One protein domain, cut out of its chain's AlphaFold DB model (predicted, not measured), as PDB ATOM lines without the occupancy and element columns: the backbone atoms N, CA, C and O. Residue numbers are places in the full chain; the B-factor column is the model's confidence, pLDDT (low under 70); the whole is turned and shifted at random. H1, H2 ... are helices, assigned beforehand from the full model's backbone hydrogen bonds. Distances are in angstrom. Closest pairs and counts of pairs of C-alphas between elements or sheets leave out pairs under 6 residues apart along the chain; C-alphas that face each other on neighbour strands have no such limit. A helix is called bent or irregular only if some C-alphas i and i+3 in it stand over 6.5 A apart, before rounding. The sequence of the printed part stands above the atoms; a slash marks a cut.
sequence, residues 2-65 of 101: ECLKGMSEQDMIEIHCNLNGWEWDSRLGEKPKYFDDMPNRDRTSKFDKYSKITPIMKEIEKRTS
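What this domain is: This is residues 2 to 65 of the 101 residues of an uncharacterized protein of Paraliobacillus ryukyuensis (UniProt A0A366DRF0). Two helices, H1 and H2, lie side by side and run opposite ways as a helical hairpin, and the long link between them, residues 21 to 48, arches out along one side of the pair before turning beyond the end where H2 begins. Residues 2 to 8 fold back near the other end, where H1 begins. The printed part has 64 residues, with two named helices, H1 then H2, and no named strand; the class is all helix, though these helices hold 27 of the 64 residues, under half. The whole is compact, with a radius of gyration of the C-alphas of 11.8 A, yet elongated in outline, spanning 35 by 22 by 19 A.

Where its parts are: H1 is residues 9 to 20, 16.4 A from first to last C-alpha; C-alpha 9 stands at (-23.725, 57.105, -9.415). H2, the longest helix, is residues 49 to 63, 21.9 A long, from C-alpha 49 at (-34.815, 38.459, -0.589) to C-alpha 63 at (-19.826, 50.878, -10.664). H2 is only just irregular: C-alphas 52 and 55 are 6.8 A apart, and its line is a rough one.

How they stand to each other: H1 and H2 touch, with 8 pairs of C-alphas within 8 A. Their closest C-alphas, those of His 16 and Met 57, are 5.7 A apart. Their lines stand at a shallow tilt of 24 degrees, opposite ways, and the two form a hairpin. In H1 every O i to N i+4 pair is within hydrogen-bond range; in H2, 8 of 11 are.

The domain as a whole: The C-alphas farthest apart, those of Gly 6 and Thr 44, are 36.4 A apart. The link from H1 to H2 is long, with 28 residues. The printed part has no cut. Its mean pLDDT is 92.0, and no printed residue is under 70.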
ATOM      1  N   GLU A   2     -29.713  45.595 -17.474       77.25
ATOM      2  CA  GLU A   2     -30.239  46.657 -18.336       77.25
ATOM      3  C   GLU A   2     -30.879  47.796 -17.533       77.25
ATOM      4  O   GLU A   2     -30.654  48.957 -17.852       77.25
ATOM      5  N   CYS A   3     -31.526  47.478 -16.404       82.31
ATOM      6  CA  CYS A   3     -32.143  48.461 -15.508       82.31
ATOM      7  C   CYS A   3     -31.159  49.459 -14.874       82.31
ATOM      8  O   CYS A   3     -31.572  50.537 -14.484       82.31
ATOM      9  N   LEU A   4     -29.860  49.144 -14.797       87.12
ATOM     10  CA  LEU A   4     -28.834  50.043 -14.242       87.12
ATOM     11  C   LEU A   4     -28.139  50.897 -15.320       87.12
ATOM     12  O   LEU A   4     -27.170  51.604 -15.034       87.12
ATOM     13  N   LYS A   5     -28.526  50.762 -16.592       87.94
ATOM     14  CA  LYS A   5     -27.882  51.466 -17.705       87.94
ATOM     15  C   LYS A   5     -28.383  52.911 -17.753       87.94
ATOM     16  O   LYS A   5     -29.580  53.144 -17.800       87.94
ATOM     17  N   GLY A   6     -27.459  53.873 -17.760       88.00
ATOM     18  CA  GLY A   6     -27.789  55.304 -17.810       88.00
ATOM     19  C   GLY A   6     -28.150  55.939 -16.462       88.00
ATOM     20  O   GLY A   6     -28.382  57.141 -16.422       88.00
ATOM     21  N   MET A   7     -28.159  55.171 -15.366       93.50
ATOM     22  CA  MET A   7     -28.341  55.712 -14.015       93.50
ATOM     23  C   MET A   7     -27.106  56.479 -13.539       93.50
ATOM     24  O   MET A   7     -25.970  56.107 -13.855       93.50
ATOM     25  N   SER A   8     -27.329  57.522 -12.738       95.31
ATOM     26  CA  SER A   8     -26.241  58.244 -12.083       95.31
ATOM     27  C   SER A   8     -25.590  57.395 -10.982       95.31
ATOM     28  O   SER A   8     -26.174  56.431 -10.481       95.31
ATOM     29  N   GLU A   9     -24.369  57.755 -10.567       94.56
ATOM     30  CA  GLU A   9     -23.725  57.105  -9.415       94.56
ATOM     31  C   GLU A   9     -24.592  57.229  -8.153       94.56
ATOM     32  O   GLU A   9     -24.739  56.263  -7.407       94.56
ATOM     33  N   GLN A  10     -25.203  58.399  -7.952       95.19
ATOM     34  CA  GLN A  10     -26.064  58.686  -6.810       95.19
ATOM     35  C   GLN A  10     -27.317  57.800  -6.801       95.19
ATOM     36  O   GLN A  10     -27.617  57.209  -5.766       95.19
ATOM     37  N   ASP A  11     -27.985  57.634  -7.948       96.06
ATOM     38  CA  ASP A  11     -29.136  56.728  -8.069       96.06
ATOM     39  C   ASP A  11     -28.747  55.299  -7.698       96.06
ATOM     40  O   ASP A  11     -29.424  54.639  -6.913       96.06
ATOM     41  N   MET A  12     -27.616  54.822  -8.226       96.94
ATOM     42  CA  MET A  12     -27.126  53.481  -7.921       96.94
ATOM     43  C   MET A  12     -26.826  53.318  -6.424       96.94
ATOM     44  O   MET A  12     -27.143  52.280  -5.848       96.94
ATOM     45  N   ILE A  13     -26.244  54.329  -5.775       97.06
ATOM     46  CA  ILE A  13     -25.964  54.302  -4.333       97.06
ATOM     47  C   ILE A  13     -27.256  54.233  -3.507       97.06
ATOM     48  O   ILE A  13     -27.319  53.447  -2.562       97.06
ATOM     49  N   GLU A  14     -28.274  55.017  -3.856       96.31
ATOM     50  CA  GLU A  14     -29.577  54.994  -3.180       96.31
ATOM     51  C   GLU A  14     -30.269  53.642  -3.344       96.31
ATOM     52  O   GLU A  14     -30.690  53.042  -2.356       96.31
ATOM     53  N   ILE A  15     -30.296  53.114  -4.571       96.31
ATOM     54  CA  ILE A  15     -30.832  51.780  -4.863       96.31
ATOM     55  C   ILE A  15     -30.109  50.726  -4.019       96.31
ATOM     56  O   ILE A  15     -30.749  49.866  -3.418       96.31
ATOM     57  N   HIS A  16     -28.775  50.782  -3.936       96.81
ATOM     58  CA  HIS A  16     -28.001  49.853  -3.104       96.81
ATOM     59  C   HIS A  16     -28.391  49.950  -1.627       96.81
ATOM     60  O   HIS A  16     -28.555  48.914  -0.983       96.81
ATOM     61  N   CYS A  17     -28.597  51.162  -1.105       95.06
ATOM     62  CA  CYS A  17     -29.011  51.368   0.283       95.06
ATOM     63  C   CYS A  17     -30.420  50.821   0.560       95.06
ATOM     64  O   CYS A  17     -30.601  50.159   1.584       95.06
ATOM     65  N   ASN A  18     -31.370  51.024  -0.358       95.50
ATOM     66  CA  ASN A  18     -32.731  50.483  -0.264       95.50
ATOM     67  C   ASN A  18     -32.715  48.947  -0.264       95.50
ATOM     68  O   ASN A  18     -33.257  48.308   0.640       95.50
ATOM     69  N   LEU A  19     -31.984  48.343  -1.208       95.25
ATOM     70  CA  LEU A  19     -31.829  46.888  -1.283       95.25
ATOM     71  C   LEU A  19     -31.168  46.314  -0.024       95.25
ATOM     72  O   LEU A  19     -31.620  45.297   0.499       95.25
ATOM     73  N   ASN A  20     -30.132  46.976   0.503       92.38
ATOM     74  CA  ASN A  20     -29.487  46.586   1.759       92.38
ATOM     75  C   ASN A  20     -30.447  46.664   2.965       92.38
ATOM     76  O   ASN A  20     -30.258  45.950   3.949       92.38
ATOM     77  N   GLY A  21     -31.476  47.513   2.881       92.38
ATOM     78  CA  GLY A  21     -32.590  47.609   3.824       92.38
ATOM     79  C   GLY A  21     -33.696  46.567   3.626       92.38
ATOM     80  O   GLY A  21     -34.671  46.593   4.367       92.38
ATOM     81  N   TRP A  22     -33.542  45.626   2.684       94.06
ATOM     82  CA  TRP A  22     -34.557  44.629   2.303       94.06
ATOM     83  C   TRP A  22     -35.797  45.215   1.625       94.06
ATOM     84  O   TRP A  22     -36.856  44.577   1.611       94.06
ATOM     85  N   GLU A  23     -35.647  46.395   1.027       94.31
ATOM     86  CA  GLU A  23     -36.692  47.099   0.299       94.31
ATOM     87  C   GLU A  23     -36.410  47.060  -1.204       94.31
ATOM     88  O   GLU A  23     -35.277  47.224  -1.659       94.31
ATOM     89  N   TRP A  24     -37.454  46.816  -1.999       96.00
ATOM     90  CA  TRP A  24     -37.335  46.851  -3.454       96.00
ATOM     91  C   TRP A  24     -37.434  48.288  -3.956       96.00
ATOM     92  O   TRP A  24     -38.452  48.949  -3.750       96.00
ATOM     93  N   ASP A  25     -36.410  48.746  -4.668       95.75
ATOM     94  CA  ASP A  25     -36.424  50.055  -5.310       95.75
ATOM     95  C   ASP A  25     -37.219  50.004  -6.624       95.75
ATOM     96  O   ASP A  25     -36.918  49.207  -7.515       95.75
ATOM     97  N   SER A  26     -38.230  50.865  -6.767       94.69
ATOM     98  CA  SER A  26     -39.105  50.895  -7.947       94.69
ATOM     99  C   SER A  26     -38.368  51.226  -9.249       94.69
ATOM    100  O   SER A  26     -38.832  50.840 -10.323       94.69
ATOM    101  N   ARG A  27     -37.187  51.862  -9.182       94.88
ATOM    102  CA  ARG A  27     -36.328  52.131 -10.349       94.88
ATOM    103  C   ARG A  27     -35.761  50.851 -10.977       94.88
ATOM    104  O   ARG A  27     -35.304  50.883 -12.115       94.88
ATOM    105  N   LEU A  28     -35.794  49.721 -10.264       93.75
ATOM    106  CA  LEU A  28     -35.353  48.414 -10.767       93.75
ATOM    107  C   LEU A  28     -36.406  47.701 -11.626       93.75
ATOM    108  O   LEU A  28     -36.103  46.656 -12.204       93.75
ATOM    109  N   GLY A  29     -37.614  48.262 -11.722       92.44
ATOM    110  CA  GLY A  29     -38.758  47.661 -12.395       92.44
ATOM    111  C   GLY A  29     -39.709  46.968 -11.421       92.44
ATOM    112  O   GLY A  29     -39.740  47.271 -10.224       92.44
ATOM    113  N   GLU A  30     -40.508  46.042 -11.948       93.75
ATOM    114  CA  GLU A  30     -41.545  45.353 -11.182       93.75
ATOM    115  C   GLU A  30     -40.950  44.571 -10.001       93.75
ATOM    116  O   GLU A  30     -40.011  43.782 -10.152       93.75
ATOM    117  N   LYS A  31     -41.509  44.798  -8.806       95.19
ATOM    118  CA  LYS A  31     -41.142  44.063  -7.594       95.19
ATOM    119  C   LYS A  31     -41.454  42.572  -7.796       95.19
ATOM    120  O   LYS A  31     -42.570  42.247  -8.203       95.19
ATOM    121  N   PRO A  32     -40.532  41.646  -7.468       92.88
ATOM    122  CA  PRO A  32     -40.812  40.221  -7.562       92.88
ATOM    123  C   PRO A  32     -42.051  39.826  -6.750       92.88
ATOM    124  O   PRO A  32     -42.261  40.297  -5.631       92.88
ATOM    125  N   LYS A  33     -42.860  38.914  -7.295       92.94
ATOM    126  CA  LYS A  33     -44.049  38.403  -6.606       92.94
ATOM    127  C   LYS A  33     -43.672  37.822  -5.238       92.94
ATOM    128  O   LYS A  33     -42.719  37.046  -5.151       92.94
ATOM    129  N   TYR A  34     -44.429  38.183  -4.200       91.44
ATOM    130  CA  TYR A  34     -44.203  37.781  -2.804       91.44
ATOM    131  C   TYR A  34     -42.866  38.244  -2.210       91.44
ATOM    132  O   TYR A  34     -42.425  37.693  -1.209       91.44
ATOM    133  N   PHE A  35     -42.189  39.234  -2.811       93.06
ATOM    134  CA  PHE A  35     -40.904  39.715  -2.295       93.06
ATOM    135  C   PHE A  35     -41.004  40.143  -0.832       93.06
ATOM    136  O   PHE A  35     -40.139  39.783  -0.043       93.06
ATOM    137  N   ASP A  36     -42.064  40.862  -0.460       93.50
ATOM    138  CA  ASP A  36     -42.243  41.364   0.905       93.50
ATOM    139  C   ASP A  36     -42.490  40.228   1.919       93.50
ATOM    140  O   ASP A  36     -42.067  40.355   3.068       93.50
ATOM    141  N   ASP A  37     -43.059  39.102   1.469       93.00
ATOM    142  CA  ASP A  37     -43.331  37.899   2.271       93.00
ATOM    143  C   ASP A  37     -42.110  36.968   2.401       93.00
ATOM    144  O   ASP A  37     -42.087  36.069   3.244       93.00
ATOM    145  N   MET A  38     -41.085  37.146   1.558       92.06
ATOM    146  CA  MET A  38     -39.871  36.331   1.610       92.06
ATOM    147  C   MET A  38     -39.046  36.651   2.866       92.06
ATOM    148  O   MET A  38     -38.900  37.823   3.237       92.06
ATOM    149  N   PRO A  39     -38.396  35.646   3.482       91.94
ATOM    150  CA  PRO A  39     -37.397  35.909   4.507       91.94
ATOM    151  C   PRO A  39     -36.247  36.738   3.922       91.94
ATOM    152  O   PRO A  39     -35.887  36.606   2.750       91.94
ATOM    153  N   ASN A  40     -35.633  37.583   4.752       92.94
ATOM    154  CA  ASN A  40     -34.493  38.399   4.331       92.94
ATOM    155  C   ASN A  40     -33.338  37.518   3.842       92.94
ATOM    156  O   ASN A  40     -32.835  37.682   2.731       92.94
ATOM    157  N   ARG A  41     -32.956  36.537   4.661       87.56
ATOM    158  CA  ARG A  41     -31.961  35.529   4.314       87.56
ATOM    159  C   ARG A  41     -32.371  34.193   4.900       87.56
ATOM    160  O   ARG A  41     -32.559  34.091   6.111       87.56
ATOM    161  N   ASP A  42     -32.435  33.182   4.054       83.62
ATOM    162  CA  ASP A  42     -32.683  31.807   4.454       83.62
ATOM    163  C   ASP A  42     -31.421  30.981   4.175       83.62
ATOM    164  O   ASP A  42     -30.805  31.061   3.116       83.62
ATOM    165  N   ARG A  43     -30.965  30.221   5.174       77.62
ATOM    166  CA  ARG A  43     -29.798  29.336   5.020       77.62
ATOM    167  C   ARG A  43     -30.168  27.999   4.381       77.62
ATOM    168  O   ARG A  43     -29.271  27.267   3.975       77.62
ATOM    169  N   THR A  44     -31.457  27.676   4.340       81.19
ATOM    170  CA  THR A  44     -31.985  26.368   3.940       81.19
ATOM    171  C   THR A  44     -32.590  26.382   2.540       81.19
ATOM    172  O   THR A  44     -32.475  25.390   1.822       81.19
ATOM    173  N   SER A  45     -33.149  27.513   2.103       76.75
ATOM    174  CA  SER A  45     -33.670  27.701   0.750       76.75
ATOM    175  C   SER A  45     -33.006  28.883   0.035       76.75
ATOM    176  O   SER A  45     -32.476  29.799   0.653       76.75
ATOM    177  N   LYS A  46     -33.049  28.876  -1.303       70.12
ATOM    178  CA  LYS A  46     -32.719  30.050  -2.138       70.12
ATOM    179  C   LYS A  46     -33.934  30.961  -2.354       70.12
ATOM    180  O   LYS A  46     -33.909  31.808  -3.244       70.12
ATOM    181  N   PHE A  47     -35.023  30.738  -1.621       81.69
ATOM    182  CA  PHE A  47     -36.232  31.543  -1.711       81.69
ATOM    183  C   PHE A  47     -36.192  32.621  -0.627       81.69
ATOM    184  O   PHE A  47     -36.914  32.581   0.362       81.69
ATOM    185  N   ASP A  48     -35.281  33.572  -0.808       90.88
ATOM    186  CA  ASP A  48     -35.102  34.703   0.096       90.88
ATOM    187  C   ASP A  48     -34.879  36.005  -0.679       90.88
ATOM    188  O   ASP A  48     -34.505  36.003  -1.860       90.88
ATOM    189  N   LYS A  49     -35.094  37.140  -0.007       94.56
ATOM    190  CA  LYS A  49     -34.815  38.459  -0.589       94.56
ATOM    191  C   LYS A  49     -33.347  38.566  -1.000       94.56
ATOM    192  O   LYS A  49     -33.053  39.089  -2.074       94.56
ATOM    193  N   TYR A  50     -32.432  38.012  -0.196       93.06
ATOM    194  CA  TYR A  50     -30.986  38.057  -0.425       93.06
ATOM    195  C   TYR A  50     -30.589  37.557  -1.821       93.06
ATOM    196  O   TYR A  50     -29.840  38.231  -2.529       93.06
ATOM    197  N   SER A  51     -31.116  36.417  -2.259       91.31
ATOM    198  CA  SER A  51     -30.845  35.833  -3.575       91.31
ATOM    199  C   SER A  51     -31.329  36.705  -4.737       91.31
ATOM    200  O   SER A  51     -30.707  36.696  -5.801       91.31
ATOM    201  N   LYS A  52     -32.403  37.483  -4.539       91.81
ATOM    202  CA  LYS A  52     -32.965  38.399  -5.543       91.81
ATOM    203  C   LYS A  52     -32.173  39.697  -5.636       91.81
ATOM    204  O   LYS A  52     -31.887  40.157  -6.737       91.81
ATOM    205  N   ILE A  53     -31.788  40.264  -4.493       94.75
ATOM    206  CA  ILE A  53     -31.117  41.569  -4.436       94.75
ATOM    207  C   ILE A  53     -29.604  41.473  -4.681       94.75
ATOM    208  O   ILE A  53     -29.020  42.380  -5.270       94.75
ATOM    209  N   THR A  54     -28.955  40.369  -4.284       93.38
ATOM    210  CA  THR A  54     -27.485  40.226  -4.327       93.38
ATOM    211  C   THR A  54     -26.886  40.446  -5.721       93.38
ATOM    212  O   THR A  54     -25.878  41.148  -5.818       93.38
ATOM    213  N   PRO A  55     -27.444  39.891  -6.818       94.00
ATOM    214  CA  PRO A  55     -26.912  40.146  -8.155       94.00
ATOM    215  C   PRO A  55     -26.922  41.638  -8.511       94.00
ATOM    216  O   PRO A  55     -25.980  42.126  -9.136       94.00
ATOM    217  N   ILE A  56     -27.961  42.359  -8.080       95.62
ATOM    218  CA  ILE A  56     -28.153  43.795  -8.317       95.62
ATOM    219  C   ILE A  56     -27.147  44.604  -7.509       95.62
ATOM    220  O   ILE A  56     -26.399  45.401  -8.078       95.62
ATOM    221  N   MET A  57     -27.045  44.322  -6.210       95.75
ATOM    222  CA  MET A  57     -26.086  44.976  -5.321       95.75
ATOM    223  C   MET A  57     -24.644  44.788  -5.805       95.75
ATOM    224  O   MET A  57     -23.905  45.765  -5.884       95.75
ATOM    225  N   LYS A  58     -24.261  43.575  -6.228       95.38
ATOM    226  CA  LYS A  58     -22.919  43.303  -6.772       95.38
ATOM    227  C   LYS A  58     -22.619  44.090  -8.043       95.38
ATOM    228  O   LYS A  58     -21.476  44.473  -8.271       95.38
ATOM    229  N   GLU A  59     -23.611  44.302  -8.901       95.50
ATOM    230  CA  GLU A  59     -23.412  45.087 -10.118       95.50
ATOM    231  C   GLU A  59     -23.254  46.579  -9.806       95.50
ATOM    232  O   GLU A  59     -22.386  47.234 -10.381       95.50
ATOM    233  N   ILE A  60     -24.020  47.097  -8.843       96.44
ATOM    234  CA  ILE A  60     -23.851  48.464  -8.337       96.44
ATOM    235  C   ILE A  60     -22.476  48.638  -7.678       96.44
ATOM    236  O   ILE A  60     -21.803  49.648  -7.890       96.44
ATOM    237  N   GLU A  61     -22.025  47.650  -6.906       95.56
ATOM    238  CA  GLU A  61     -20.746  47.693  -6.196       95.56
ATOM    239  C   GLU A  61     -19.537  47.825  -7.124       95.56
ATOM    240  O   GLU A  61     -18.549  48.444  -6.732       95.56
ATOM    241  N   LYS A  62     -19.632  47.299  -8.353       94.69
ATOM    242  CA  LYS A  62     -18.601  47.445  -9.394       94.69
ATOM    243  C   LYS A  62     -18.547  48.845 -10.006       94.69
ATOM    244  O   LYS A  62     -17.519  49.220 -10.557       94.69
ATOM    245  N   ARG A  63     -19.659  49.583  -9.976       94.75
ATOM    246  CA  ARG A  63     -19.826  50.878 -10.664       94.75
ATOM    247  C   ARG A  63     -19.734  52.079  -9.731       94.75
ATOM    248  O   ARG A  63     -19.663  53.207 -10.197       94.75
ATOM    249  N   THR A  64     -19.766  51.840  -8.426       95.94
ATOM    250  CA  THR A  64     -19.771  52.878  -7.391       95.94
ATOM    251  C   THR A  64     -18.625  52.629  -6.416       95.94
ATOM    252  O   THR A  64     -18.150  51.496  -6.273       95.94
ATOM    253  N   SER A  65     -18.159  53.660  -5.712       95.06
ATOM    254  CA  SER A  65     -17.114  53.458  -4.701       95.06
ATOM    255  C   SER A  65     -17.692  52.948  -3.374       95.06
ATOM    256  O   SER A  65     -18.774  53.355  -2.943       95.06
TER     257      SER A  65